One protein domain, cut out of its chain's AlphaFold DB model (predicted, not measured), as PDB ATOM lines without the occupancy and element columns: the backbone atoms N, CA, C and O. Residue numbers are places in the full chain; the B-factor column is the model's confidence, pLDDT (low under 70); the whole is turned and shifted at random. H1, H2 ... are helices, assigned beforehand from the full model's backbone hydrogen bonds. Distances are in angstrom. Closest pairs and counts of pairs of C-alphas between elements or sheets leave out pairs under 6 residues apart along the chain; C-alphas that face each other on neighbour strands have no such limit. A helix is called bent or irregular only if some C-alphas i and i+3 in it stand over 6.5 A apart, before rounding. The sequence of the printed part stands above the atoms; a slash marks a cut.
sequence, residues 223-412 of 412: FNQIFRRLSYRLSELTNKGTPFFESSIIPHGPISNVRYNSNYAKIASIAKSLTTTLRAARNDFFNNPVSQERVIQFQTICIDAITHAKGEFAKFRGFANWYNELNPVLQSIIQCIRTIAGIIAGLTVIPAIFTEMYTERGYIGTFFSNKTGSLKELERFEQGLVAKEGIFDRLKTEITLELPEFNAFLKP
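Overview. This is residues 223 to 412 of the 412 residues of the protein "Coiled-coil protein" of Legionella worsleiensis (UniProt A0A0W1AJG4). Long helices H1, H2 and H3 stand side by side in a bundle whose fourth side is made by H7 and H8, one after the other nearly in line; beyond the end of H3, an open arm of H4, H5 and H6 runs out and returns to H7, with residues 335 to 340 and 342 to 348 standing free. Between H1 and H2, residues 242 to 261 form a loop that folds back on itself, with a short antiparallel pairing of residues 244 to 245 with 255 to 256. The printed part has 190 residues with eight named helices, H1 to H8 in chain order, and no named strand; the class is all helix. The whole is loose, with a radius of gyration of the C-alphas of 23.4 A, and flat, spanning 81 by 53 by 24 A.

Along the chain. The longest helices by residues are H2, residues 262 to 286, 36.6 A, and H3, residues 292 to 316, 36.3 A, which begins at C-alpha 292 (-13.914, 29.544, -75.184). H2 is irregular: C-alphas 263 and 266 are 7.2 A apart. H1, residues 223 to 241, is 26.4 A long, begins at C-alpha 223 (-9.305, 34.193, -58.669) and has a kink of 33 degrees near residue 230. H7 is residues 373 to 386, 19.9 A, and H8 residues 391 to 402, 16.5 A, ending at C-alpha 402 (-12.547, 40.144, -78.395). In the arm, H4 is residues 328 to 344, 23.7 A, H5 residues 350 to 358 and H6 residues 363 to 368.

Arrangement. H2 and H3 form a helical hairpin; they touch at a shallow tilt of 9 degrees, opposite ways, with closest C-alphas those of Ala 281 and Phe 298, 6.0 A apart. H1 and H2 form another, at 25 degrees, closest at Thr 238 and Ala 268, whose C-alphas are 3.9 A apart. H3 touches H7 with residues 303 to 314 alone, closest C-alphas Phe 313 and Leu 375, 6.5 A, and H8 with residues 292 to 299 alone, closest C-alphas Gln 299 and Phe 392, 6.8 A. H1 touches H7 at a shallow tilt of 27 degrees, opposite ways, closest C-alphas Arg 233 and Ser 374, 5.5 A. H7 and H8 touch only at the corner, as do H5 and H6. H4 touches no helix; it is only just apart from H5, at 8.2 A. Every O i to N i+4 pair is within hydrogen-bond range in H3 to H8, but 13 of 15 in H1 and 19 of 21 in H2.

Size, cuts and confidence. The C-alphas farthest apart, those of Leu 347 and Pro 412, the chain's last residue, are 82.8 A apart. The printed part has no cut; the links H1 to H2 and H3 to H4 are long. The mean pLDDT of the printed part is 79.4, and residues 248 to 252, 317 to 334, 336 to 370 and 404 to 412 are under 70.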
ATOM      1  N   PHE A 223      -9.280  35.614 -59.021       95.56
ATOM      2  CA  PHE A 223      -9.305  34.193 -58.669       95.56
ATOM      3  C   PHE A 223      -8.329  33.900 -57.530       95.56
ATOM      4  O   PHE A 223      -8.718  33.324 -56.514       95.56
ATOM      5  N   ASN A 224      -7.077  34.336 -57.662       92.62
ATOM      6  CA  ASN A 224      -6.034  34.102 -56.667       92.62
ATOM      7  C   ASN A 224      -6.394  34.719 -55.309       92.62
ATOM      8  O   ASN A 224      -6.174  34.094 -54.268       92.62
ATOM      9  N   GLN A 225      -7.004  35.906 -55.305       91.00
ATOM     10  CA  GLN A 225      -7.446  36.578 -54.087       91.00
ATOM     11  C   GLN A 225      -8.514  35.766 -53.336       91.00
ATOM     12  O   GLN A 225      -8.371  35.514 -52.134       91.00
ATOM     13  N   ILE A 226      -9.570  35.318 -54.026       94.06
ATOM     14  CA  ILE A 226     -10.629  34.519 -53.389       94.06
ATOM     15  C   ILE A 226     -10.139  33.104 -53.042       94.06
ATOM     16  O   ILE A 226     -10.472  32.575 -51.978       94.06
ATOM     17  N   PHE A 227      -9.281  32.511 -53.877       94.94
ATOM     18  CA  PHE A 227      -8.716  31.182 -53.653       94.94
ATOM     19  C   PHE A 227      -7.778  31.151 -52.446       94.94
ATOM     20  O   PHE A 227      -7.743  30.154 -51.728       94.94
ATOM     21  N   ARG A 228      -7.053  32.242 -52.163       91.25
ATOM     22  CA  ARG A 228      -6.190  32.359 -50.978       91.25
ATOM     23  C   ARG A 228      -6.982  32.202 -49.678       91.25
ATOM     24  O   ARG A 228      -6.558  31.470 -48.785       91.25
ATOM     25  N   ARG A 229      -8.154  32.845 -49.586       91.19
ATOM     26  CA  ARG A 229      -9.038  32.758 -48.408       91.19
ATOM     27  C   ARG A 229      -9.533  31.331 -48.189       91.19
ATOM     28  O   ARG A 229      -9.456  30.815 -47.073       91.19
ATOM     29  N   LEU A 230      -9.962  30.672 -49.266       94.25
ATOM     30  CA  LEU A 230     -10.349  29.265 -49.228       94.25
ATOM     31  C   LEU A 230      -9.161  28.375 -48.830       94.25
ATOM     32  O   LEU A 230      -9.278  27.568 -47.910       94.25
ATOM     33  N   SER A 231      -8.005  28.561 -49.464       93.50
ATOM     34  CA  SER A 231      -6.792  27.769 -49.230       93.50
ATOM     35  C   SER A 231      -6.335  27.812 -47.774       93.50
ATOM     36  O   SER A 231      -5.924  26.784 -47.245       93.50
ATOM     37  N   TYR A 232      -6.468  28.955 -47.092       92.56
ATOM     38  CA  TYR A 232      -6.199  29.049 -45.655       92.56
ATOM     39  C   TYR A 232      -7.072  28.075 -44.844       92.56
ATOM     40  O   TYR A 232      -6.566  27.312 -44.021       92.56
ATOM     41  N   ARG A 233      -8.381  28.022 -45.127       92.38
ATOM     42  CA  ARG A 233      -9.306  27.087 -44.462       92.38
ATOM     43  C   ARG A 233      -9.058  25.633 -44.838       92.38
ATOM     44  O   ARG A 233      -9.164  24.759 -43.980       92.38
ATOM     45  N   LEU A 234      -8.728  25.360 -46.097       94.69
ATOM     46  CA  LEU A 234      -8.400  24.007 -46.549       94.69
ATOM     47  C   LEU A 234      -7.095  23.507 -45.918       94.69
ATOM     48  O   LEU A 234      -7.021  22.346 -45.514       94.69
ATOM     49  N   SER A 235      -6.102  24.382 -45.757       94.00
ATOM     50  CA  SER A 235      -4.858  24.085 -45.046       94.00
ATOM     51  C   SER A 235      -5.112  23.793 -43.565       94.00
ATOM     52  O   SER A 235      -4.599  22.808 -43.043       94.00
ATOM     53  N   GLU A 236      -5.985  24.561 -42.902       92.12
ATOM     54  CA  GLU A 236      -6.387  24.301 -41.512       92.12
ATOM     55  C   GLU A 236      -7.002  22.898 -41.342       92.12
ATOM     56  O   GLU A 236      -6.628  22.159 -40.429       92.12
ATOM     57  N   LEU A 237      -7.911  22.504 -42.244       92.69
ATOM     58  CA  LEU A 237      -8.498  21.159 -42.253       92.69
ATOM     59  C   LEU A 237      -7.452  20.079 -42.535       92.69
ATOM     60  O   LEU A 237      -7.443  19.044 -41.871       92.69
ATOM     61  N   THR A 238      -6.571  20.329 -43.503       95.38
ATOM     62  CA  THR A 238      -5.501  19.401 -43.877       95.38
ATOM     63  C   THR A 238      -4.559  19.163 -42.704       95.38
ATOM     64  O   THR A 238      -4.275  18.016 -42.371       95.38
ATOM     65  N   ASN A 239      -4.145  20.234 -42.021       93.31
ATOM     66  CA  ASN A 239      -3.325  20.183 -40.818       93.31
ATOM     67  C   ASN A 239      -4.006  19.323 -39.741       93.31
ATOM     68  O   ASN A 239      -3.422  18.338 -39.305       93.31
ATOM     69  N   LYS A 240      -5.275  19.593 -39.401       92.31
ATOM     70  CA  LYS A 240      -6.019  18.813 -38.391       92.31
ATOM     71  C   LYS A 240      -6.091  17.310 -38.692       92.31
ATOM     72  O   LYS A 240      -6.101  16.517 -37.760       92.31
ATOM     73  N   GLY A 241      -6.137  16.896 -39.958       94.50
ATOM     74  CA  GLY A 241      -6.161  15.475 -40.333       94.50
ATOM     75  C   GLY A 241      -4.792  14.848 -40.615       94.50
ATOM     76  O   GLY A 241      -4.744  13.667 -40.950       94.50
ATOM     77  N   THR A 242      -3.697  15.603 -40.489       95.31
ATOM     78  CA  THR A 242      -2.334  15.124 -40.768       95.31
ATOM     79  C   THR A 242      -1.632  14.747 -39.459       95.31
ATOM     80  O   THR A 242      -1.412  15.634 -38.635       95.31
ATOM     81  N   PRO A 243      -1.286  13.465 -39.228       94.12
ATOM     82  CA  PRO A 243      -0.718  13.018 -37.951       94.12
ATOM     83  C   PRO A 243       0.735  13.454 -37.742       94.12
ATOM     84  O   PRO A 243       1.158  13.680 -36.608       94.12
ATOM     85  N   PHE A 244       1.484  13.604 -38.832       93.38
ATOM     86  CA  PHE A 244       2.893  13.960 -38.806       93.38
ATOM     87  C   PHE A 244       3.231  14.916 -39.944       93.38
ATOM     88  O   PHE A 244       2.730  14.747 -41.056       93.38
ATOM     89  N   PHE A 245       4.109  15.876 -39.677       88.56
ATOM     90  CA  PHE A 245       4.712  16.706 -40.712       88.56
ATOM     91  C   PHE A 245       6.090  16.170 -41.079       88.56
ATOM     92  O   PHE A 245       6.864  15.762 -40.209       88.56
ATOM     93  N   GLU A 246       6.396  16.203 -42.371       83.00
ATOM     94  CA  GLU A 246       7.764  16.037 -42.846       83.00
ATOM     95  C   GLU A 246       8.581  17.233 -42.337       83.00
ATOM     96  O   GLU A 246       8.207  18.388 -42.553       83.00
ATOM     97  N   SER A 247       9.642  16.961 -41.572       73.50
ATOM     98  CA  SER A 247      10.600  17.989 -41.172       73.50
ATOM     99  C   SER A 247      11.722  18.015 -42.183       73.50
ATOM    100  O   SER A 247      12.448  17.035 -42.324       73.50
ATOM    101  N   SER A 248      11.877  19.159 -42.828       61.38
ATOM    102  CA  SER A 248      12.990  19.429 -43.725       61.38
ATOM    103  C   SER A 248      14.289  19.803 -43.008       61.38
ATOM    104  O   SER A 248      15.368  19.791 -43.590       61.38
ATOM    105  N   ILE A 249      14.195  20.166 -41.725       60.16
ATOM    106  CA  ILE A 249      15.269  20.854 -40.995       60.16
ATOM    107  C   ILE A 249      15.972  19.916 -40.009       60.16
ATOM    108  O   ILE A 249      17.127  20.140 -39.652       60.16
ATOM    109  N   ILE A 250      15.299  18.853 -39.561       61.25
ATOM    110  CA  ILE A 250      15.811  17.983 -38.506       61.25
ATOM    111  C   ILE A 250      15.870  16.536 -39.022       61.25
ATOM    112  O   ILE A 250      14.820  15.950 -39.278       61.25
ATOM    113  N   PRO A 251      17.053  15.888 -39.080       64.62
ATOM    114  CA  PRO A 251      17.194  14.476 -39.469       64.62
ATOM    115  C   PRO A 251      16.600  13.484 -38.444       64.62
ATOM    116  O   PRO A 251      16.860  12.284 -38.506       64.62
ATOM    117  N   HIS A 252      15.798  13.958 -37.487       64.00
ATOM    118  CA  HIS A 252      15.222  13.177 -36.391       64.00
ATOM    119  C   HIS A 252      13.814  12.633 -36.690       64.00
ATOM    120  O   HIS A 252      13.099  12.235 -35.774       64.00
ATOM    121  N   GLY A 253      13.439  12.546 -37.968       76.00
ATOM    122  CA  GLY A 253      12.195  11.915 -38.400       76.00
ATOM    123  C   GLY A 253      10.968  12.839 -38.353       76.00
ATOM    124  O   GLY A 253      11.086  14.038 -38.093       76.00
ATOM    125  N   PRO A 254       9.779  12.298 -38.666       87.12
ATOM    126  CA  PRO A 254       8.540  13.068 -38.744       87.12
ATOM    127  C   PRO A 254       8.195  13.776 -37.424       87.12
ATOM    128  O   PRO A 254       8.237  13.169 -36.352       87.12
ATOM    129  N   ILE A 255       7.772  15.042 -37.497       87.88
ATOM    130  CA  ILE A 255       7.313  15.804 -36.326       87.88
ATOM    131  C   ILE A 255       5.848  15.460 -36.062       87.88
ATOM    132  O   ILE A 255       4.993  15.649 -36.928       87.88
ATOM    133  N   SER A 256       5.543  14.980 -34.854       92.12
ATOM    134  CA  SER A 256       4.162  14.710 -34.439       92.12
ATOM    135  C   SER A 256       3.327  15.991 -34.423       92.12
ATOM    136  O   SER A 256       3.722  17.006 -33.843       92.12
ATOM    137  N   ASN A 257       2.152  15.949 -35.052       93.06
ATOM    138  CA  ASN A 257       1.236  17.074 -35.066       93.06
ATOM    139  C   ASN A 257       0.361  17.085 -33.806       93.06
ATOM    140  O   ASN A 257      -0.618  16.349 -33.702       93.06
ATOM    141  N   VAL A 258       0.648  18.006 -32.886       92.88
ATOM    142  CA  VAL A 258      -0.133  18.207 -31.650       92.88
ATOM    143  C   VAL A 258      -1.602  18.580 -31.893       92.88
ATOM    144  O   VAL A 258      -2.420  18.479 -30.984       92.88
ATOM    145  N   ARG A 259      -1.951  19.029 -33.107       89.56
ATOM    146  CA  ARG A 259      -3.324  19.377 -33.512       89.56
ATOM    147  C   ARG A 259      -4.020  18.264 -34.294       89.56
ATOM    148  O   ARG A 259      -5.121  18.492 -34.799       89.56
ATOM    149  N   TYR A 260      -3.390  17.099 -34.425       93.75
ATOM    150  CA  TYR A 260      -3.975  15.972 -35.131       93.75
ATOM    151  C   TYR A 260      -5.263  15.502 -34.453       93.75
ATOM    152  O   TYR A 260      -5.335  15.312 -33.241       93.75
ATOM    153  N   ASN A 261      -6.277  15.269 -35.274       88.50
ATOM    154  CA  ASN A 261      -7.523  14.642 -34.896       88.50
ATOM    155  C   ASN A 261      -7.898  13.637 -35.988       88.50
ATOM    156  O   ASN A 261      -8.173  14.011 -37.131       88.50
ATOM    157  N   SER A 262      -7.945  12.353 -35.632       91.75
ATOM    158  CA  SER A 262      -8.254  11.264 -36.563       91.75
ATOM    159  C   SER A 262      -9.607  11.423 -37.252       91.75
ATOM    160  O   SER A 262      -9.758  10.991 -38.395       91.75
ATOM    161  N   ASN A 263     -10.568  12.111 -36.624       88.44
ATOM    162  CA  ASN A 263     -11.863  12.394 -37.241       88.44
ATOM    163  C   ASN A 263     -11.694  13.250 -38.507       88.44
ATOM    164  O   ASN A 263     -12.414  13.059 -39.483       88.44
ATOM    165  N   TYR A 264     -10.690  14.132 -38.545       90.56
ATOM    166  CA  TYR A 264     -10.409  15.004 -39.685       90.56
ATOM    167  C   TYR A 264      -9.640  14.309 -40.816       90.56
ATOM    168  O   TYR A 264      -9.484  14.909 -41.874       90.56
ATOM    169  N   ALA A 265      -9.179  13.062 -40.667       93.06
ATOM    170  CA  ALA A 265      -8.339  12.409 -41.678       93.06
ATOM    171  C   ALA A 265      -9.008  12.362 -43.067       93.06
ATOM    172  O   ALA A 265      -8.413  12.757 -44.072       93.06
ATOM    173  N   LYS A 266     -10.291  11.971 -43.122       94.12
ATOM    174  CA  LYS A 266     -11.052  11.953 -44.381       94.12
ATOM    175  C   LYS A 266     -11.217  13.362 -44.956       94.12
ATOM    176  O   LYS A 266     -11.002  13.569 -46.148       94.12
ATOM    177  N   ILE A 267     -11.578  14.339 -44.119       93.31
ATOM    178  CA  ILE A 267     -11.860  15.701 -44.586       93.31
ATOM    179  C   ILE A 267     -10.600  16.439 -45.038       93.31
ATOM    180  O   ILE A 267     -10.645  17.193 -46.006       93.31
ATOM    181  N   ALA A 268      -9.470  16.162 -44.392       95.06
ATOM    182  CA  ALA A 268      -8.150  16.626 -44.789       95.06
ATOM    183  C   ALA A 268      -7.777  16.125 -46.185       95.06
ATOM    184  O   ALA A 268      -7.335  16.915 -47.015       95.06
ATOM    185  N   SER A 269      -8.024  14.843 -46.481       96.31
ATOM    186  CA  SER A 269      -7.789  14.288 -47.819       96.31
ATOM    187  C   SER A 269      -8.623  15.004 -48.887       96.31
ATOM    188  O   SER A 269      -8.097  15.363 -49.941       96.31
ATOM    189  N   ILE A 270      -9.904  15.273 -48.608       97.12
ATOM    190  CA  ILE A 270     -10.780  16.021 -49.524       97.12
ATOM    191  C   ILE A 270     -10.299  17.468 -49.695       97.12
ATOM    192  O   ILE A 270     -10.223  17.957 -50.819       97.12
ATOM    193  N   ALA A 271      -9.918  18.149 -48.611       96.31
ATOM    194  CA  ALA A 271      -9.409  19.520 -48.654       96.31
ATOM    195  C   ALA A 271      -8.100  19.639 -49.458       96.31
ATOM    196  O   ALA A 271      -7.945  20.563 -50.267       96.31
ATOM    197  N   LYS A 272      -7.182  18.679 -49.280       96.62
ATOM    198  CA  LYS A 272      -5.939  18.567 -50.052       96.62
ATOM    199  C   LYS A 272      -6.227  18.316 -51.532       96.62
ATOM    200  O   LYS A 272      -5.643  18.996 -52.378       96.62
ATOM    201  N   SER A 273      -7.146  17.398 -51.841       97.50
ATOM    202  CA  SER A 273      -7.574  17.129 -53.219       97.50
ATOM    203  C   SER A 273      -8.158  18.383 -53.866       97.50
ATOM    204  O   SER A 273      -7.687  18.786 -54.921       97.50
ATOM    205  N   LEU A 274      -9.103  19.057 -53.201       97.38
ATOM    206  CA  LEU A 274      -9.727  20.283 -53.702       97.38
ATOM    207  C   LEU A 274      -8.687  21.376 -53.988       97.38
ATOM    208  O   LEU A 274      -8.702  21.979 -55.057       97.38
ATOM    209  N   THR A 275      -7.758  21.607 -53.055       96.75
ATOM    210  CA  THR A 275      -6.694  22.611 -53.222       96.75
ATOM    211  C   THR A 275      -5.807  22.280 -54.420       96.75
ATOM    212  O   THR A 275      -5.477  23.162 -55.211       96.75
ATOM    213  N   THR A 276      -5.432  21.006 -54.563       95.94
ATOM    214  CA  THR A 276      -4.575  20.533 -55.657       95.94
ATOM    215  C   THR A 276      -5.281  20.679 -57.002       95.94
ATOM    216  O   THR A 276      -4.704  21.253 -57.923       95.94
ATOM    217  N   THR A 277      -6.541  20.244 -57.102       97.56
ATOM    218  CA  THR A 277      -7.338  20.332 -58.331       97.56
ATOM    219  C   THR A 277      -7.575  21.779 -58.753       97.56
ATOM    220  O   THR A 277      -7.321  22.112 -59.905       97.56
ATOM    221  N   LEU A 278      -7.992  22.661 -57.838       97.06
ATOM    222  CA  LEU A 278      -8.236  24.073 -58.165       97.06
ATOM    223  C   LEU A 278      -6.952  24.795 -58.588       97.06
ATOM    224  O   LEU A 278      -6.966  25.564 -59.548       97.06
ATOM    225  N   ARG A 279      -5.826  24.519 -57.918       95.38
ATOM    226  CA  ARG A 279      -4.522  25.077 -58.298       95.38
ATOM    227  C   ARG A 279      -4.075  24.574 -59.668       95.38
ATOM    228  O   ARG A 279      -3.608  25.374 -60.472       95.38
ATOM    229  N   ALA A 280      -4.220  23.277 -59.936       94.75
ATOM    230  CA  ALA A 280      -3.869  22.687 -61.224       94.75
ATOM    231  C   ALA A 280      -4.737  23.253 -62.356       94.75
ATOM    232  O   ALA A 280      -4.193  23.681 -63.365       94.75
ATOM    233  N   ALA A 281      -6.055  23.344 -62.155       96.31
ATOM    234  CA  ALA A 281      -6.988  23.915 -63.123       96.31
ATOM    235  C   ALA A 281      -6.670  25.386 -63.430       96.31
ATOM    236  O   ALA A 281      -6.626  25.782 -64.590       96.31
ATOM    237  N   ARG A 282      -6.374  26.187 -62.394       95.38
ATOM    238  CA  ARG A 282      -5.926  27.578 -62.551       95.38
ATOM    239  C   ARG A 282      -4.615  27.652 -63.337       95.38
ATOM    240  O   ARG A 282      -4.517  28.421 -64.285       95.38
ATOM    241  N   ASN A 283      -3.621  26.844 -62.976       92.69
ATOM    242  CA  ASN A 283      -2.335  26.838 -63.671       92.69
ATOM    243  C   ASN A 283      -2.468  26.400 -65.133       92.69
ATOM    244  O   ASN A 283      -1.790  26.967 -65.981       92.69
ATOM    245  N   ASP A 284      -3.312  25.415 -65.431       93.44
ATOM    246  CA  ASP A 284      -3.552  24.984 -66.804       93.44
ATOM    247  C   ASP A 284      -4.260  26.073 -67.617       93.44
ATOM    248  O   ASP A 284      -3.847  26.373 -68.731       93.44
ATOM    249  N   PHE A 285      -5.276  26.727 -67.058       94.62
ATOM    250  CA  PHE A 285      -6.021  27.742 -67.793       94.62
ATOM    251  C   PHE A 285      -5.200  29.017 -68.047       94.62
ATOM    252  O   PHE A 285      -5.054  29.431 -69.193       94.62
ATOM    253  N   PHE A 286      -4.628  29.630 -67.004       92.31
ATOM    254  CA  PHE A 286      -4.016  30.965 -67.115       92.31
ATOM    255  C   PHE A 286      -2.572  30.970 -67.645       92.31
ATOM    256  O   PHE A 286      -2.079  32.014 -68.063       92.31
ATOM    257  N   ASN A 287      -1.869  29.830 -67.653       87.56
ATOM    258  CA  ASN A 287      -0.509  29.758 -68.212       87.56
ATOM    259  C   ASN A 287      -0.471  29.375 -69.694       87.56
ATOM    260  O   ASN A 287       0.617  29.227 -70.247       87.56
ATOM    261  N   ASN A 288      -1.624  29.191 -70.330       87.38
ATOM    262  CA  ASN A 288      -1.711  28.753 -71.712       87.38
ATOM    263  C   ASN A 288      -2.616  29.686 -72.538       87.38
ATOM    264  O   ASN A 288      -3.376  30.463 -71.961       87.38
ATOM    265  N   PRO A 289      -2.568  29.608 -73.885       83.69
ATOM    266  CA  PRO A 289      -3.466  30.373 -74.743       83.69
ATOM    267  C   PRO A 289      -4.935  30.122 -74.394       83.69
ATOM    268  O   PRO A 289      -5.348  28.974 -74.192       83.69
ATOM    269  N   VAL A 290      -5.709  31.203 -74.327       85.75
ATOM    270  CA  VAL A 290      -7.096  31.196 -73.856       85.75
ATOM    271  C   VAL A 290      -8.064  31.035 -75.029       85.75
ATOM    272  O   VAL A 290      -7.951  31.728 -76.034       85.75
ATOM    273  N   SER A 291      -9.035  30.129 -74.880       89.62
ATOM    274  CA  SER A 291     -10.143  29.913 -75.824       89.62
ATOM    275  C   SER A 291     -11.461  29.699 -75.075       89.62
ATOM    276  O   SER A 291     -11.458  29.414 -73.871       89.62
ATOM    277  N   GLN A 292     -12.594  29.794 -75.777       90.06
ATOM    278  CA  GLN A 292     -13.914  29.544 -75.184       90.06
ATOM    279  C   GLN A 292     -14.039  28.116 -74.632       90.06
ATOM    280  O   GLN A 292     -14.543  27.922 -73.523       90.06
ATOM    281  N   GLU A 293     -13.529  27.115 -75.350       92.56
ATOM    282  CA  GLU A 293     -13.542  25.714 -74.918       92.56
ATOM    283  C   GLU A 293     -12.754  25.536 -73.624       92.56
ATOM    284  O   GLU A 293     -13.215  24.856 -72.704       92.56
ATOM    285  N   ARG A 294     -11.593  26.191 -73.509       93.38
ATOM    286  CA  ARG A 294     -10.777  26.129 -72.292       93.38
ATOM    287  C   ARG A 294     -11.450  26.800 -71.105       93.38
ATOM    288  O   ARG A 294     -11.318  26.297 -69.995       93.38
ATOM    289  N   VAL A 295     -12.199  27.884 -71.315       94.31
ATOM    290  CA  VAL A 295     -12.999  28.503 -70.242       94.31
ATOM    291  C   VAL A 295     -14.054  27.527 -69.741       94.31
ATOM    292  O   VAL A 295     -14.225  27.379 -68.534       94.31
ATOM    293  N   ILE A 296     -14.745  26.840 -70.655       94.69
ATOM    294  CA  ILE A 296     -15.755  25.836 -70.302       94.69
ATOM    295  C   ILE A 296     -15.102  24.681 -69.535       94.69
ATOM    296  O   ILE A 296     -15.602  24.299 -68.482       94.69
ATOM    297  N   GLN A 297     -13.964  24.165 -70.004       96.69
ATOM    298  CA  GLN A 297     -13.217  23.108 -69.313       96.69
ATOM    299  C   GLN A 297     -12.765  23.546 -67.915       96.69
ATOM    300  O   GLN A 297     -12.993  22.829 -66.941       96.69
ATOM    301  N   PHE A 298     -12.179  24.739 -67.797       97.31
ATOM    302  CA  PHE A 298     -11.750  25.312 -66.525       97.31
ATOM    303  C   PHE A 298     -12.923  25.461 -65.549       97.31
ATOM    304  O   PHE A 298     -12.822  25.053 -64.388       97.31
ATOM    305  N   GLN A 299     -14.056  25.976 -66.036       97.19
ATOM    306  CA  GLN A 299     -15.291  26.089 -65.270       97.19
ATOM    307  C   GLN A 299     -15.777  24.721 -64.780       97.19
ATOM    308  O   GLN A 299     -16.043  24.573 -63.587       97.19
ATOM    309  N   THR A 300     -15.875  23.729 -65.667       97.81
ATOM    310  CA  THR A 300     -16.339  22.377 -65.330       97.81
ATOM    311  C   THR A 300     -15.456  21.745 -64.258       97.81
ATOM    312  O   THR A 300     -15.965  21.344 -63.216       97.81
ATOM    313  N   ILE A 301     -14.128  21.760 -64.438       98.12
ATOM    314  CA  ILE A 301     -13.180  21.192 -63.463       98.12
ATOM    315  C   ILE A 301     -13.347  21.848 -62.085       98.12
ATOM    316  O   ILE A 301     -13.367  21.158 -61.063       98.12
ATOM    317  N   CYS A 302     -13.483  23.177 -62.038       97.62
ATOM    318  CA  CYS A 302     -13.670  23.891 -60.777       97.62
ATOM    319  C   CYS A 302     -15.006  23.543 -60.111       97.62
ATOM    320  O   CYS A 302     -15.028  23.249 -58.915       97.62
ATOM    321  N   ILE A 303     -16.110  23.574 -60.861       97.62
ATOM    322  CA  ILE A 303     -17.456  23.320 -60.327       97.62
ATOM    323  C   ILE A 303     -17.589  21.875 -59.846       97.62
ATOM    324  O   ILE A 303     -18.129  21.654 -58.760       97.62
ATOM    325  N   ASP A 304     -17.056  20.905 -60.584       97.62
ATOM    326  CA  ASP A 304     -17.099  19.494 -60.198       97.62
ATOM    327  C   ASP A 304     -16.308  19.253 -58.907       97.62
ATOM    328  O   ASP A 304     -16.813  18.632 -57.964       97.62
ATOM    329  N   ALA A 305     -15.099  19.821 -58.809       97.75
ATOM    330  CA  ALA A 305     -14.271  19.726 -57.608       97.75
ATOM    331  C   ALA A 305     -14.952  20.367 -56.386       97.75
ATOM    332  O   ALA A 305     -14.975  19.776 -55.302       97.75
ATOM    333  N   ILE A 306     -15.544  21.554 -56.559       96.94
ATOM    334  CA  ILE A 306     -16.294  22.258 -55.510       96.94
ATOM    335  C   ILE A 306     -17.521  21.449 -55.088       96.94
ATOM    336  O   ILE A 306     -17.739  21.260 -53.892       96.94
ATOM    337  N   THR A 307     -18.305  20.939 -56.038       95.94
ATOM    338  CA  THR A 307     -19.534  20.175 -55.773       95.94
ATOM    339  C   THR A 307     -19.227  18.902 -54.993       95.94
ATOM    340  O   THR A 307     -19.867  18.629 -53.971       95.94
ATOM    341  N   HIS A 308     -18.195  18.166 -55.408       95.50
ATOM    342  CA  HIS A 308     -17.723  16.985 -54.695       95.50
ATOM    343  C   HIS A 308     -17.297  17.325 -53.257       95.50
ATOM    344  O   HIS A 308     -17.778  16.714 -52.297       95.50
ATOM    345  N   ALA A 309     -16.448  18.345 -53.085       95.12
ATOM    346  CA  ALA A 309     -15.959  18.747 -51.770       95.12
ATOM    347  C   ALA A 309     -17.076  19.270 -50.855       95.12
ATOM    348  O   ALA A 309     -17.105  18.916 -49.678       95.12
ATOM    349  N   LYS A 310     -18.032  20.050 -51.379       92.38
ATOM    350  CA  LYS A 310     -19.218  20.514 -50.636       92.38
ATOM    351  C   LYS A 310     -20.022  19.338 -50.088       92.38
ATOM    352  O   LYS A 310     -20.386  19.355 -48.912       92.38
ATOM    353  N   GLY A 311     -20.256  18.311 -50.909       89.44
ATOM    354  CA  GLY A 311     -20.962  17.099 -50.495       89.44
ATOM    355  C   GLY A 311     -20.276  16.393 -49.321       89.44
ATOM    356  O   GLY A 311     -20.932  16.032 -48.345       89.44
ATOM    357  N   GLU A 312     -18.953  16.248 -49.364       92.38
ATOM    358  CA  GLU A 312     -18.190  15.622 -48.275       92.38
ATOM    359  C   GLU A 312     -18.068  16.524 -47.032       92.38
ATOM    360  O   GLU A 312     -18.183  16.040 -45.903       92.38
ATOM    361  N   PHE A 313     -17.910  17.839 -47.210       88.62
ATOM    362  CA  PHE A 313     -17.858  18.823 -46.119       88.62
ATOM    363  C   PHE A 313     -19.175  18.890 -45.347       88.62
ATOM    364  O   PHE A 313     -19.159  19.016 -44.121       88.62
ATOM    365  N   ALA A 314     -20.307  18.742 -46.037       84.12
ATOM    366  CA  ALA A 314     -21.616  18.645 -45.403       84.12
ATOM    367  C   ALA A 314     -21.760  17.356 -44.572       84.12
ATOM    368  O   ALA A 314     -22.227  17.408 -43.434       84.12
ATOM    369  N   LYS A 315     -21.299  16.206 -45.094       84.94
ATOM    370  CA  LYS A 315     -21.351  14.907 -44.390       84.94
ATOM    371  C   LYS A 315     -20.486  14.869 -43.132       84.94
ATOM    372  O   LYS A 315     -20.850  14.201 -42.168       84.94
ATOM    373  N   PHE A 316     -19.349  15.566 -43.130       79.06
ATOM    374  CA  PHE A 316     -18.411  15.561 -42.004       79.06
ATOM    375  C   PHE A 316     -19.045  16.041 -40.685       79.06
ATOM    376  O   PHE A 316     -18.708  15.529 -39.620       79.06
ATOM    377  N   ARG A 317     -20.040  16.937 -40.758       64.25
ATOM    378  CA  ARG A 317     -20.851  17.381 -39.612       64.25
ATOM    379  C   ARG A 317     -22.076  16.511 -39.299       64.25
ATOM    380  O   ARG A 317     -22.926  16.928 -38.515       64.25
ATOM    381  N   GLY A 318     -22.176  15.313 -39.876       57.59
ATOM    382  CA  GLY A 318     -23.259  14.374 -39.587       57.59
ATOM    383  C   GLY A 318     -23.451  14.128 -38.082       57.59
ATOM    384  O   GLY A 318     -22.518  14.272 -37.288       57.59
ATOM    385  N   PHE A 319     -24.673  13.737 -37.700       52.06
ATOM    386  CA  PHE A 319     -25.202  13.661 -36.324       52.06
ATOM    387  C   PHE A 319     -24.336  12.891 -35.293       52.06
ATOM    388  O   PHE A 319     -24.603  12.974 -34.099       52.06
ATOM    389  N   ALA A 320     -23.302  12.162 -35.710       53.44
ATOM    390  CA  ALA A 320     -22.409  11.415 -34.824       53.44
ATOM    391  C   ALA A 320     -21.128  12.176 -34.412       53.44
ATOM    392  O   ALA A 320     -20.643  11.976 -33.303       53.44
ATOM    393  N   ASN A 321     -20.581  13.063 -35.255       57.31
ATOM    394  CA  ASN A 321     -19.242  13.634 -35.021       57.31
ATOM    395  C   ASN A 321     -19.253  14.955 -34.240       57.31
ATOM    396  O   ASN A 321     -18.276  15.269 -33.567       57.31
ATOM    397  N   TRP A 322     -20.356  15.708 -34.276       58.56
ATOM    398  CA  TRP A 322     -20.476  16.988 -33.561       58.56
ATOM    399  C   TRP A 322     -20.463  16.825 -32.040       58.56
ATOM    400  O   TRP A 322     -19.961  17.696 -31.336       58.56
ATOM    401  N   TYR A 323     -20.996  15.708 -31.533       56.25
ATOM    402  CA  TYR A 323     -21.011  15.430 -30.100       56.25
ATOM    403  C   TYR A 323     -19.578  15.390 -29.562       56.25
ATOM    404  O   TYR A 323     -19.294  15.994 -28.533       56.25
ATOM    405  N   ASN A 324     -18.657  14.801 -30.329       58.22
ATOM    406  CA  ASN A 324     -17.248  14.662 -29.967       58.22
ATOM    407  C   ASN A 324     -16.448  15.977 -30.063       58.22
ATOM    408  O   ASN A 324     -15.342  16.038 -29.540       58.22
ATOM    409  N   GLU A 325     -16.984  17.021 -30.708       56.38
ATOM    410  CA  GLU A 325     -16.338  18.342 -30.835       56.38
ATOM    411  C   GLU A 325     -16.851  19.383 -29.826       56.38
ATOM    412  O   GLU A 325     -16.311  20.486 -29.743       56.38
ATOM    413  N   LEU A 326     -17.896  19.063 -29.059       58.62
ATOM    414  CA  LEU A 326     -18.382  19.948 -28.004       58.62
ATOM    415  C   LEU A 326     -17.381  20.045 -26.848       58.62
ATOM    416  O   LEU A 326     -16.695  19.081 -26.517       58.62
ATOM    417  N   ASN A 327     -17.344  21.208 -26.188       58.50
ATOM    418  CA  ASN A 327     -16.632  21.355 -24.919       58.50
ATOM    419  C   ASN A 327     -17.103  20.242 -23.952       58.50
ATOM    420  O   ASN A 327     -18.317  20.024 -23.874       58.50
ATOM    421  N   PRO A 328     -16.204  19.564 -23.210       69.69
ATOM    422  CA  PRO A 328     -16.572  18.501 -22.271       69.69
ATOM    423  C   PRO A 328     -17.735  18.877 -21.344       69.69
ATOM    424  O   PRO A 328     -18.614  18.061 -21.089       69.69
ATOM    425  N   VAL A 329     -17.813  20.144 -20.924       67.81
ATOM    426  CA  VAL A 329     -18.912  20.666 -20.098       67.81
ATOM    427  C   VAL A 329     -20.263  20.578 -20.823       67.81
ATOM    428  O   VAL A 329     -21.254  20.142 -20.243       67.81
ATOM    429  N   LEU A 330     -20.314  20.934 -22.109       62.16
ATOM    430  CA  LEU A 330     -21.522  20.828 -22.933       62.16
ATOM    431  C   LEU A 330     -21.884  19.369 -23.226       62.16
ATOM    432  O   LEU A 330     -23.066  19.030 -23.216       62.16
ATOM    433  N   GLN A 331     -20.891  18.500 -23.441       68.50
ATOM    434  CA  GLN A 331     -21.123  17.059 -23.578       68.50
ATOM    435  C   GLN A 331     -21.783  16.493 -22.318       68.50
ATOM    436  O   GLN A 331     -22.788  15.788 -22.425       68.50
ATOM    437  N   SER A 332     -21.279  16.856 -21.132       68.69
ATOM    438  CA  SER A 332     -21.857  16.457 -19.847       68.69
ATOM    439  C   SER A 332     -23.276  16.990 -19.661       68.69
ATOM    440  O   SER A 332     -24.153  16.227 -19.273       68.69
ATOM    441  N   ILE A 333     -23.542  18.255 -20.009       69.12
ATOM    442  CA  ILE A 333     -24.895  18.833 -19.942       69.12
ATOM    443  C   ILE A 333     -25.857  18.076 -20.867       69.12
ATOM    444  O   ILE A 333     -26.956  17.725 -20.446       69.12
ATOM    445  N   ILE A 334     -25.453  17.760 -22.099       67.81
ATOM    446  CA  ILE A 334     -26.283  16.991 -23.040       67.81
ATOM    447  C   ILE A 334     -26.505  15.558 -22.543       67.81
ATOM    448  O   ILE A 334     -27.607  15.029 -22.693       67.81
ATOM    449  N   GLN A 335     -25.495  14.935 -21.931       73.81
ATOM    450  CA  GLN A 335     -25.625  13.619 -21.306       73.81
ATOM    451  C   GLN A 335     -26.645  13.672 -20.160       73.81
ATOM    452  O   GLN A 335     -27.567  12.862 -20.133       73.81
ATOM    453  N   CYS A 336     -26.546  14.674 -19.281       67.69
ATOM    454  CA  CYS A 336     -27.495  14.908 -18.195       67.69
ATOM    455  C   CYS A 336     -28.911  15.153 -18.722       67.69
ATOM    456  O   CYS A 336     -29.853  14.553 -18.215       67.69
ATOM    457  N   ILE A 337     -29.074  15.967 -19.771       66.12
ATOM    458  CA  ILE A 337     -30.375  16.204 -20.407       66.12
ATOM    459  C   ILE A 337     -30.913  14.915 -21.028       66.12
ATOM    460  O   ILE A 337     -32.099  14.661 -20.897       66.12
ATOM    461  N   ARG A 338     -30.088  14.065 -21.651       66.25
ATOM    462  CA  ARG A 338     -30.527  12.752 -22.163       66.25
ATOM    463  C   ARG A 338     -30.968  11.815 -21.044       66.25
ATOM    464  O   ARG A 338     -31.978  11.137 -21.198       66.25
ATOM    465  N   THR A 339     -30.251  11.794 -19.924       68.19
ATOM    466  CA  THR A 339     -30.622  11.003 -18.746       68.19
ATOM    467  C   THR A 339     -31.932  11.507 -18.140       68.19
ATOM    468  O   THR A 339     -32.841  10.718 -17.901       68.19
ATOM    469  N   ILE A 340     -32.076  12.823 -17.973       62.94
ATOM    470  CA  ILE A 340     -33.289  13.462 -17.454       62.94
ATOM    471  C   ILE A 340     -34.454  13.299 -18.441       62.94
ATOM    472  O   ILE A 340     -35.560  12.984 -18.027       62.94
ATOM    473  N   ALA A 341     -34.222  13.430 -19.745       53.28
ATOM    474  CA  ALA A 341     -35.223  13.207 -20.783       53.28
ATOM    475  C   ALA A 341     -35.637  11.735 -20.871       53.28
ATOM    476  O   ALA A 341     -36.803  11.470 -21.114       53.28
ATOM    477  N   GLY A 342     -34.738  10.780 -20.612       59.25
ATOM    478  CA  GLY A 342     -35.094   9.366 -20.457       59.25
ATOM    479  C   GLY A 342     -36.014   9.117 -19.257       59.25
ATOM    480  O   GLY A 342     -36.901   8.274 -19.334       59.25
ATOM    481  N   ILE A 343     -35.855   9.899 -18.184       58.34
ATOM    482  CA  ILE A 343     -36.718   9.867 -16.992       58.34
ATOM    483  C   ILE A 343     -38.055  10.597 -17.248       58.34
ATOM    484  O   ILE A 343     -39.106  10.143 -16.806       58.34
ATOM    485  N   ILE A 344     -38.040  11.704 -17.998       48.72
ATOM    486  CA  ILE A 344     -39.209  12.558 -18.285       48.72
ATOM    487  C   ILE A 344     -40.007  12.085 -19.514       48.72
ATOM    488  O   ILE A 344     -41.177  12.448 -19.661       48.72
ATOM    489  N   ALA A 345     -39.445  11.227 -20.371       44.25
ATOM    490  CA  ALA A 345     -40.120  10.659 -21.544       44.25
ATOM    491  C   ALA A 345     -41.388   9.857 -21.211       44.25
ATOM    492  O   ALA A 345     -42.164   9.544 -22.110       44.25
ATOM    493  N   GLY A 346     -41.647   9.597 -19.929       51.53
ATOM    494  CA  GLY A 346     -42.933   9.100 -19.466       51.53
ATOM    495  C   GLY A 346     -44.088  10.113 -19.484       51.53
ATOM    496  O   GLY A 346     -45.222   9.651 -19.454       51.53
ATOM    497  N   LEU A 347     -43.878  11.447 -19.487       48.00
ATOM    498  CA  LEU A 347     -44.916  12.300 -18.874       48.00
ATOM    499  C   LEU A 347     -45.264  13.714 -19.382       48.00
ATOM    500  O   LEU A 347     -46.022  14.314 -18.642       48.00
ATOM    501  N   THR A 348     -44.860  14.243 -20.560       53.50
ATOM    502  CA  THR A 348     -45.539  15.365 -21.329       53.50
ATOM    503  C   THR A 348     -44.623  16.430 -21.965       53.50
ATOM    504  O   THR A 348     -45.084  17.209 -22.795       53.50
ATOM    505  N   VAL A 349     -43.326  16.482 -21.659       53.94
ATOM    506  CA  VAL A 349     -42.470  17.645 -22.017       53.94
ATOM    507  C   VAL A 349     -41.857  17.571 -23.436       53.94
ATOM    508  O   VAL A 349     -41.295  18.540 -23.946       53.94
ATOM    509  N   ILE A 350     -41.990  16.428 -24.116       53.16
ATOM    510  CA  ILE A 350     -41.298  16.128 -25.382       53.16
ATOM    511  C   ILE A 350     -41.660  17.104 -26.523       53.16
ATOM    512  O   ILE A 350     -40.739  17.675 -27.104       53.16
ATOM    513  N   PRO A 351     -42.931  17.378 -26.867       56.19
ATOM    514  CA  PRO A 351     -43.224  18.131 -28.089       56.19
ATOM    515  C   PRO A 351     -42.694  19.573 -28.068       56.19
ATOM    516  O   PRO A 351     -42.141  20.020 -29.067       56.19
ATOM    517  N   ALA A 352     -42.783  20.261 -26.922       56.31
ATOM    518  CA  ALA A 352     -42.386  21.664 -26.778       56.31
ATOM    519  C   ALA A 352     -40.860  21.867 -26.838       56.31
ATOM    520  O   ALA A 352     -40.379  22.783 -27.503       56.31
ATOM    521  N   ILE A 353     -40.085  20.978 -26.201       57.97
ATOM    522  CA  ILE A 353     -38.617  21.020 -26.276       57.97
ATOM    523  C   ILE A 353     -38.146  20.663 -27.687       57.97
ATOM    524  O   ILE A 353     -37.222  21.290 -28.192       57.97
ATOM    525  N   PHE A 354     -38.787  19.702 -28.360       57.66
ATOM    526  CA  PHE A 354     -38.440  19.377 -29.742       57.66
ATOM    527  C   PHE A 354     -38.783  20.530 -30.702       57.66
ATOM    528  O   PHE A 354     -37.963  20.859 -31.553       57.66
ATOM    529  N   THR A 355     -39.909  21.229 -30.552       59.00
ATOM    530  CA  THR A 355     -40.179  22.417 -31.382       59.00
ATOM    531  C   THR A 355     -39.175  23.546 -31.125       59.00
ATOM    532  O   THR A 355     -38.641  24.114 -32.076       59.00
ATOM    533  N   GLU A 356     -38.817  23.821 -29.869       61.00
ATOM    534  CA  GLU A 356     -37.827  24.858 -29.539       61.00
ATOM    535  C   GLU A 356     -36.400  24.449 -29.947       61.00
ATOM    536  O   GLU A 356     -35.579  25.288 -30.294       61.00
ATOM    537  N   MET A 357     -36.072  23.154 -29.941       57.91
ATOM    538  CA  MET A 357     -34.762  22.670 -30.378       57.91
ATOM    539  C   MET A 357     -34.629  22.661 -31.901       57.91
ATOM    540  O   MET A 357     -33.566  23.033 -32.387       57.91
ATOM    541  N   TYR A 358     -35.664  22.251 -32.643       56.75
ATOM    542  CA  TYR A 358     -35.591  21.976 -34.086       56.75
ATOM    543  C   TYR A 358     -36.043  23.132 -34.994       56.75
ATOM    544  O   TYR A 358     -35.905  23.028 -36.212       56.75
ATOM    545  N   THR A 359     -36.558  24.236 -34.450       63.09
ATOM    546  CA  THR A 359     -36.831  25.450 -35.242       63.09
ATOM    547  C   THR A 359     -35.537  26.086 -35.770       63.09
ATOM    548  O   THR A 359     -34.466  25.924 -35.184       63.09
ATOM    549  N   GLU A 360     -35.618  26.867 -36.857       56.03
ATOM    550  CA  GLU A 360     -34.460  27.600 -37.413       56.03
ATOM    551  C   GLU A 360     -33.803  28.550 -36.396       56.03
ATOM    552  O   GLU A 360     -32.594  28.762 -36.439       56.03
ATOM    553  N   ARG A 361     -34.591  29.087 -35.455       58.75
ATOM    554  CA  ARG A 361     -34.116  29.916 -34.330       58.75
ATOM    555  C   ARG A 361     -33.846  29.118 -33.048       58.75
ATOM    556  O   ARG A 361     -33.422  29.691 -32.051       58.75
ATOM    557  N   GLY A 362     -34.085  27.812 -33.071       62.03
ATOM    558  CA  GLY A 362     -33.900  26.909 -31.944       62.03
ATOM    559  C   GLY A 362     -32.441  26.623 -31.619       62.03
ATOM    560  O   GLY A 362     -31.540  27.111 -32.293       62.03
ATOM    561  N   TYR A 363     -32.161  25.795 -30.611       59.88
ATOM    562  CA  TYR A 363     -30.776  25.420 -30.282       59.88
ATOM    563  C   TYR A 363     -30.099  24.668 -31.445       59.88
ATOM    564  O   TYR A 363     -28.963  24.985 -31.800       59.88
ATOM    565  N   ILE A 364     -30.808  23.735 -32.101       58.66
ATOM    566  CA  ILE A 364     -30.294  23.024 -33.283       58.66
ATOM    567  C   ILE A 364     -30.141  23.990 -34.465       58.66
ATOM    568  O   ILE A 364     -29.084  24.042 -35.087       58.66
ATOM    569  N   GLY A 365     -31.140  24.830 -34.731       53.31
ATOM    570  CA  GLY A 365     -31.043  25.874 -35.753       53.31
ATOM    571  C   GLY A 365     -29.861  26.823 -35.515       53.31
ATOM    572  O   GLY A 365     -28.990  26.978 -36.361       53.31
ATOM    573  N   THR A 366     -29.724  27.374 -34.321       56.84
ATOM    574  CA  THR A 366     -28.744  28.421 -34.012       56.84
ATOM    575  C   THR A 366     -27.310  27.891 -33.912       56.84
ATOM    576  O   THR A 366     -26.378  28.534 -34.397       56.84
ATOM    577  N   PHE A 367     -27.099  26.700 -33.346       52.38
ATOM    578  CA  PHE A 367     -25.753  26.140 -33.158       52.38
ATOM    579  C   PHE A 367     -25.349  25.129 -34.243       52.38
ATOM    580  O   PHE A 367     -24.156  24.931 -34.472       52.38
ATOM    581  N   PHE A 368     -26.310  24.537 -34.963       53.84
ATOM    582  CA  PHE A 368     -26.069  23.409 -35.875       53.84
ATOM    583  C   PHE A 368     -26.530  23.648 -37.321       53.84
ATOM    584  O   PHE A 368     -25.994  22.988 -38.210       53.84
ATOM    585  N   SER A 369     -27.401  24.629 -37.613       53.84
ATOM    586  CA  SER A 369     -27.630  25.081 -39.007       53.84
ATOM    587  C   SER A 369     -26.492  25.966 -39.535       53.84
ATOM    588  O   SER A 369     -26.349  26.201 -40.739       53.84
ATOM    589  N   ASN A 370     -25.629  26.441 -38.636       60.41
ATOM    590  CA  ASN A 370     -24.506  27.286 -38.985       60.41
ATOM    591  C   ASN A 370     -23.439  26.482 -39.733       60.41
ATOM    592  O   ASN A 370     -22.626  25.798 -39.115       60.41
ATOM    593  N   LYS A 371     -23.420  26.594 -41.067       70.94
ATOM    594  CA  LYS A 371     -22.392  26.035 -41.966       70.94
ATOM    595  C   LYS A 371     -20.978  26.181 -41.370       70.94
ATOM    596  O   LYS A 371     -20.663  27.221 -40.782       70.94
ATOM    597  N   THR A 372     -20.128  25.154 -41.507       75.75
ATOM    598  CA  THR A 372     -18.727  25.224 -41.037       75.75
ATOM    599  C   THR A 372     -18.019  26.420 -41.669       75.75
ATOM    600  O   THR A 372     -18.366  26.824 -42.777       75.75
ATOM    601  N   GLY A 373     -17.003  26.972 -40.998       80.75
ATOM    602  CA  GLY A 373     -16.194  28.050 -41.579       80.75
ATOM    603  C   GLY A 373     -15.663  27.681 -42.968       80.75
ATOM    604  O   GLY A 373     -15.781  28.473 -43.895       80.75
ATOM    605  N   SER A 374     -15.190  26.446 -43.146       84.06
ATOM    606  CA  SER A 374     -14.703  25.946 -44.436       84.06
ATOM    607  C   SER A 374     -15.803  25.801 -45.491       84.06
ATOM    608  O   SER A 374     -15.555  26.122 -46.646       84.06
ATOM    609  N   LEU A 375     -17.018  25.369 -45.121       87.62
ATOM    610  CA  LEU A 375     -18.146  25.312 -46.057       87.62
ATOM    611  C   LEU A 375     -18.615  26.719 -46.449       87.62
ATOM    612  O   LEU A 375     -18.847  26.964 -47.626       87.62
ATOM    613  N   LYS A 376     -18.689  27.659 -45.494       88.19
ATOM    614  CA  LYS A 376     -19.009  29.071 -45.773       88.19
ATOM    615  C   LYS A 376     -17.988  29.692 -46.728       88.19
ATOM    616  O   LYS A 376     -18.381  30.361 -47.676       88.19
ATOM    617  N   GLU A 377     -16.694  29.466 -46.503       91.81
ATOM    618  CA  GLU A 377     -15.649  29.970 -47.407       91.81
ATOM    619  C   GLU A 377     -15.667  29.276 -48.775       91.81
ATOM    620  O   GLU A 377     -15.456  29.940 -49.786       91.81
ATOM    621  N   LEU A 378     -15.975  27.977 -48.842       93.44
ATOM    622  CA  LEU A 378     -16.127  27.262 -50.112       93.44
ATOM    623  C   LEU A 378     -17.307  27.796 -50.934       93.44
ATOM    624  O   LEU A 378     -17.169  28.003 -52.134       93.44
ATOM    625  N   GLU A 379     -18.440  28.080 -50.293       92.12
ATOM    626  CA  GLU A 379     -19.597  28.698 -50.949       92.12
ATOM    627  C   GLU A 379     -19.322  30.140 -51.382       92.12
ATOM    628  O   GLU A 379     -19.746  30.546 -52.457       92.12
ATOM    629  N   ARG A 380     -18.580  30.922 -50.585       94.50
ATOM    630  CA  ARG A 380     -18.134  32.267 -50.988       94.50
ATOM    631  C   ARG A 380     -17.217  32.212 -52.205       94.50
ATOM    632  O   ARG A 380     -17.354  33.031 -53.109       94.50
ATOM    633  N   PHE A 381     -16.290  31.254 -52.229       95.88
ATOM    634  CA  PHE A 381     -15.411  31.024 -53.371       95.88
ATOM    635  C   PHE A 381     -16.218  30.645 -54.618       95.88
ATOM    636  O   PHE A 381     -16.076  31.292 -55.650       95.88
ATOM    637  N   GLU A 382     -17.123  29.672 -54.502       97.00
ATOM    638  CA  GLU A 382     -18.043  29.270 -55.572       97.00
ATOM    639  C   GLU A 382     -18.863  30.458 -56.092       97.00
ATOM    640  O   GLU A 382     -18.878  30.701 -57.294       97.00
ATOM    641  N   GLN A 383     -19.471  31.251 -55.204       96.19
ATOM    642  CA  GLN A 383     -20.207  32.464 -55.575       96.19
ATOM    643  C   GLN A 383     -19.327  33.455 -56.346       96.19
ATOM    644  O   GLN A 383     -19.764  33.982 -57.364       96.19
ATOM    645  N   GLY A 384     -18.079  33.675 -55.920       95.69
ATOM    646  CA  GLY A 384     -17.131  34.531 -56.639       95.69
ATOM    647  C   GLY A 384     -16.801  34.044 -58.057       95.69
ATOM    648  O   GLY A 384     -16.497  34.857 -58.932       95.69
ATOM    649  N   LEU A 385     -16.897  32.734 -58.298       95.56
ATOM    650  CA  LEU A 385     -16.688  32.134 -59.613       95.56
ATOM    651  C   LEU A 385     -17.934  32.208 -60.506       95.56
ATOM    652  O   LEU A 385     -17.815  32.593 -61.670       95.56
ATOM    653  N   VAL A 386     -19.102  31.823 -59.974       95.06
ATOM    654  CA  VAL A 386     -20.309  31.517 -60.771       95.06
ATOM    655  C   VAL A 386     -21.387  32.598 -60.757       95.06
ATOM    656  O   VAL A 386     -22.310  32.521 -61.566       95.06
ATOM    657  N   ALA A 387     -21.333  33.566 -59.836       93.25
ATOM    658  CA  ALA A 387     -22.330  34.634 -59.793       93.25
ATOM    659  C   ALA A 387     -22.355  35.422 -61.113       93.25
ATOM    660  O   ALA A 387     -21.392  35.411 -61.879       93.25
ATOM    661  N   LYS A 388     -23.447  36.158 -61.351       93.25
ATOM    662  CA  LYS A 388     -23.463  37.190 -62.394       93.25
ATOM    663  C   LYS A 388     -22.308  38.157 -62.126       93.25
ATOM    664  O   LYS A 388     -22.128  38.581 -60.985       93.25
ATOM    665  N   GLU A 389     -21.515  38.459 -63.147       94.00
ATOM    666  CA  GLU A 389     -20.252  39.195 -63.025       94.00
ATOM    667  C   GLU A 389     -19.165  38.519 -62.158       94.00
ATOM    668  O   GLU A 389     -18.191  39.155 -61.718       94.00
ATOM    669  N   GLY A 390     -19.317  37.223 -61.893       94.69
ATOM    670  CA  GLY A 390     -18.275  36.350 -61.370       94.69
ATOM    671  C   GLY A 390     -17.166  36.132 -62.397       94.69
ATOM    672  O   GLY A 390     -17.248  36.590 -63.537       94.69
ATOM    673  N   ILE A 391     -16.109  35.438 -61.984       96.50
ATOM    674  CA  ILE A 391     -14.921  35.229 -62.826       96.50
ATOM    675  C   ILE A 391     -15.275  34.526 -64.143       96.50
ATOM    676  O   ILE A 391     -14.825  34.954 -65.202       96.50
ATOM    677  N   PHE A 392     -16.116  33.485 -64.118       96.38
ATOM    678  CA  PHE A 392     -16.458  32.756 -65.346       96.38
ATOM    679  C   PHE A 392     -17.331  33.567 -66.300       96.38
ATOM    680  O   PHE A 392     -17.150  33.469 -67.511       96.38
ATOM    681  N   ASP A 393     -18.260  34.359 -65.769       95.50
ATOM    682  CA  ASP A 393     -19.120  35.232 -66.570       95.50
ATOM    683  C   ASP A 393     -18.273  36.290 -67.290       95.50
ATOM    684  O   ASP A 393     -18.311  36.385 -68.514       95.50
ATOM    685  N   ARG A 394     -17.392  36.978 -66.548       96.06
ATOM    686  CA  ARG A 394     -16.474  37.980 -67.110       96.06
ATOM    687  C   ARG A 394     -15.536  37.376 -68.144       96.06
ATOM    688  O   ARG A 394     -15.478  37.887 -69.252       96.06
ATOM    689  N   LEU A 395     -14.870  36.259 -67.838       95.12
ATOM    690  CA  LEU A 395     -13.995  35.591 -68.806       95.12
ATOM    691  C   LEU A 395     -14.738  35.275 -70.111       95.12
ATOM    692  O   LEU A 395     -14.230  35.581 -71.184       95.12
ATOM    693  N   LYS A 396     -15.956  34.722 -70.040       94.75
ATOM    694  CA  LYS A 396     -16.760  34.442 -71.239       94.75
ATOM    695  C   LYS A 396     -17.109  35.708 -72.009       94.75
ATOM    696  O   LYS A 396     -17.010  35.693 -73.233       94.75
ATOM    697  N   THR A 397     -17.520  36.773 -71.322       94.19
ATOM    698  CA  THR A 397     -17.841  38.056 -71.956       94.19
ATOM    699  C   THR A 397     -16.628  38.630 -72.679       94.19
ATOM    700  O   THR A 397     -16.719  38.873 -73.875       94.19
ATOM    701  N   GLU A 398     -15.490  38.764 -71.996       93.44
ATOM    702  CA  GLU A 398     -14.267  39.351 -72.563       93.44
ATOM    703  C   GLU A 398     -13.762  38.538 -73.765       93.44
ATOM    704  O   GLU A 398     -13.480  39.081 -74.827       93.44
ATOM    705  N   ILE A 399     -13.743  37.207 -73.651       91.25
ATOM    706  CA  ILE A 399     -13.299  36.318 -74.738       91.25
ATOM    707  C   ILE A 399     -14.261  36.366 -75.930       91.25
ATOM    708  O   ILE A 399     -13.824  36.300 -77.073       91.25
ATOM    709  N   THR A 400     -15.569  36.490 -75.694       90.06
ATOM    710  CA  THR A 400     -16.565  36.566 -76.777       90.06
ATOM    711  C   THR A 400     -16.537  37.915 -77.489       90.06
ATOM    712  O   THR A 400     -16.715  37.959 -78.704       90.06
ATOM    713  N   LEU A 401     -16.318  39.007 -76.752       87.31
ATOM    714  CA  LEU A 401     -16.215  40.351 -77.320       87.31
ATOM    715  C   LEU A 401     -14.967  40.501 -78.194       87.31
ATOM    716  O   LEU A 401     -15.037  41.119 -79.256       87.31
ATOM    717  N   GLU A 402     -13.848  39.915 -77.766       83.25
ATOM    718  CA  GLU A 402     -12.547  40.144 -78.395       83.25
ATOM    719  C   GLU A 402     -12.161  39.082 -79.444       83.25
ATOM    720  O   GLU A 402     -11.330  39.369 -80.300       83.25
ATOM    721  N   LEU A 403     -12.781  37.886 -79.453       75.69
ATOM    722  CA  LEU A 403     -12.470  36.799 -80.407       75.69
ATOM    723  C   LEU A 403     -13.663  36.294 -81.259       75.69
ATOM    724  O   LEU A 403     -13.830  35.079 -81.396       75.69
ATOM    725  N   PRO A 404     -14.497  37.149 -81.887       59.41
ATOM    726  CA  PRO A 404     -15.608  36.662 -82.712       59.41
ATOM    727  C   PRO A 404     -15.159  35.895 -83.977       59.41
ATOM    728  O   PRO A 404     -15.909  35.050 -84.460       59.41
ATOM    729  N   GLU A 405     -13.943  36.130 -84.493       55.28
ATOM    730  CA  GLU A 405     -13.469  35.567 -85.778       55.28
ATOM    731  C   GLU A 405     -12.264  34.610 -85.670       55.28
ATOM    732  O   GLU A 405     -11.883  33.969 -86.652       55.28
ATOM    733  N   PHE A 406     -11.689  34.420 -84.478       45.78
ATOM    734  CA  PHE A 406     -10.480  33.595 -84.308       45.78
ATOM    735  C   PHE A 406     -10.720  32.087 -84.533       45.78
ATOM    736  O   PHE A 406      -9.785  31.338 -84.814       45.78
ATOM    737  N   ASN A 407     -11.983  31.646 -84.514       38.78
ATOM    738  CA  ASN A 407     -12.372  30.274 -84.859       38.78
ATOM    739  C   ASN A 407     -12.275  29.956 -86.366       38.78
ATOM    740  O   ASN A 407     -12.394  28.789 -86.742       38.78
ATOM    741  N   ALA A 408     -12.047  30.948 -87.236       37.41
ATOM    742  CA  ALA A 408     -11.914  30.730 -88.680       37.41
ATOM    743  C   ALA A 408     -10.458  30.573 -89.165       37.41
ATOM    744  O   ALA A 408     -10.245  29.982 -90.221       37.41
ATOM    745  N   PHE A 409      -9.460  31.046 -88.405       32.03
ATOM    746  CA  PHE A 409      -8.059  31.137 -88.862       32.03
ATOM    747  C   PHE A 409      -7.095  30.104 -88.255       32.03
ATOM    748  O   PHE A 409      -5.926  30.070 -88.628       32.03
ATOM    749  N   LEU A 410      -7.576  29.228 -87.368       29.27
ATOM    750  CA  LEU A 410      -6.790  28.139 -86.770       29.27
ATOM    751  C   LEU A 410      -7.379  26.755 -87.084       29.27
ATOM    752  O   LEU A 410      -7.521  25.903 -86.207       29.27
ATOM    753  N   LYS A 411      -7.707  26.510 -88.356       25.00
ATOM    754  CA  LYS A 411      -7.568  25.155 -88.904       25.00
ATOM    755  C   LYS A 411      -6.207  25.087 -89.604       25.00
ATOM    756  O   LYS A 411      -5.902  26.032 -90.328       25.00
ATOM    757  N   PRO A 412      -5.398  24.046 -89.336       32.97
ATOM    758  CA  PRO A 412      -4.089  23.878 -89.960       32.97
ATOM    759  C   PRO A 412      -4.162  23.847 -91.487       32.97
ATOM    760  O   PRO A 412      -5.216  23.417 -92.020       32.97
TER     761      PRO A 412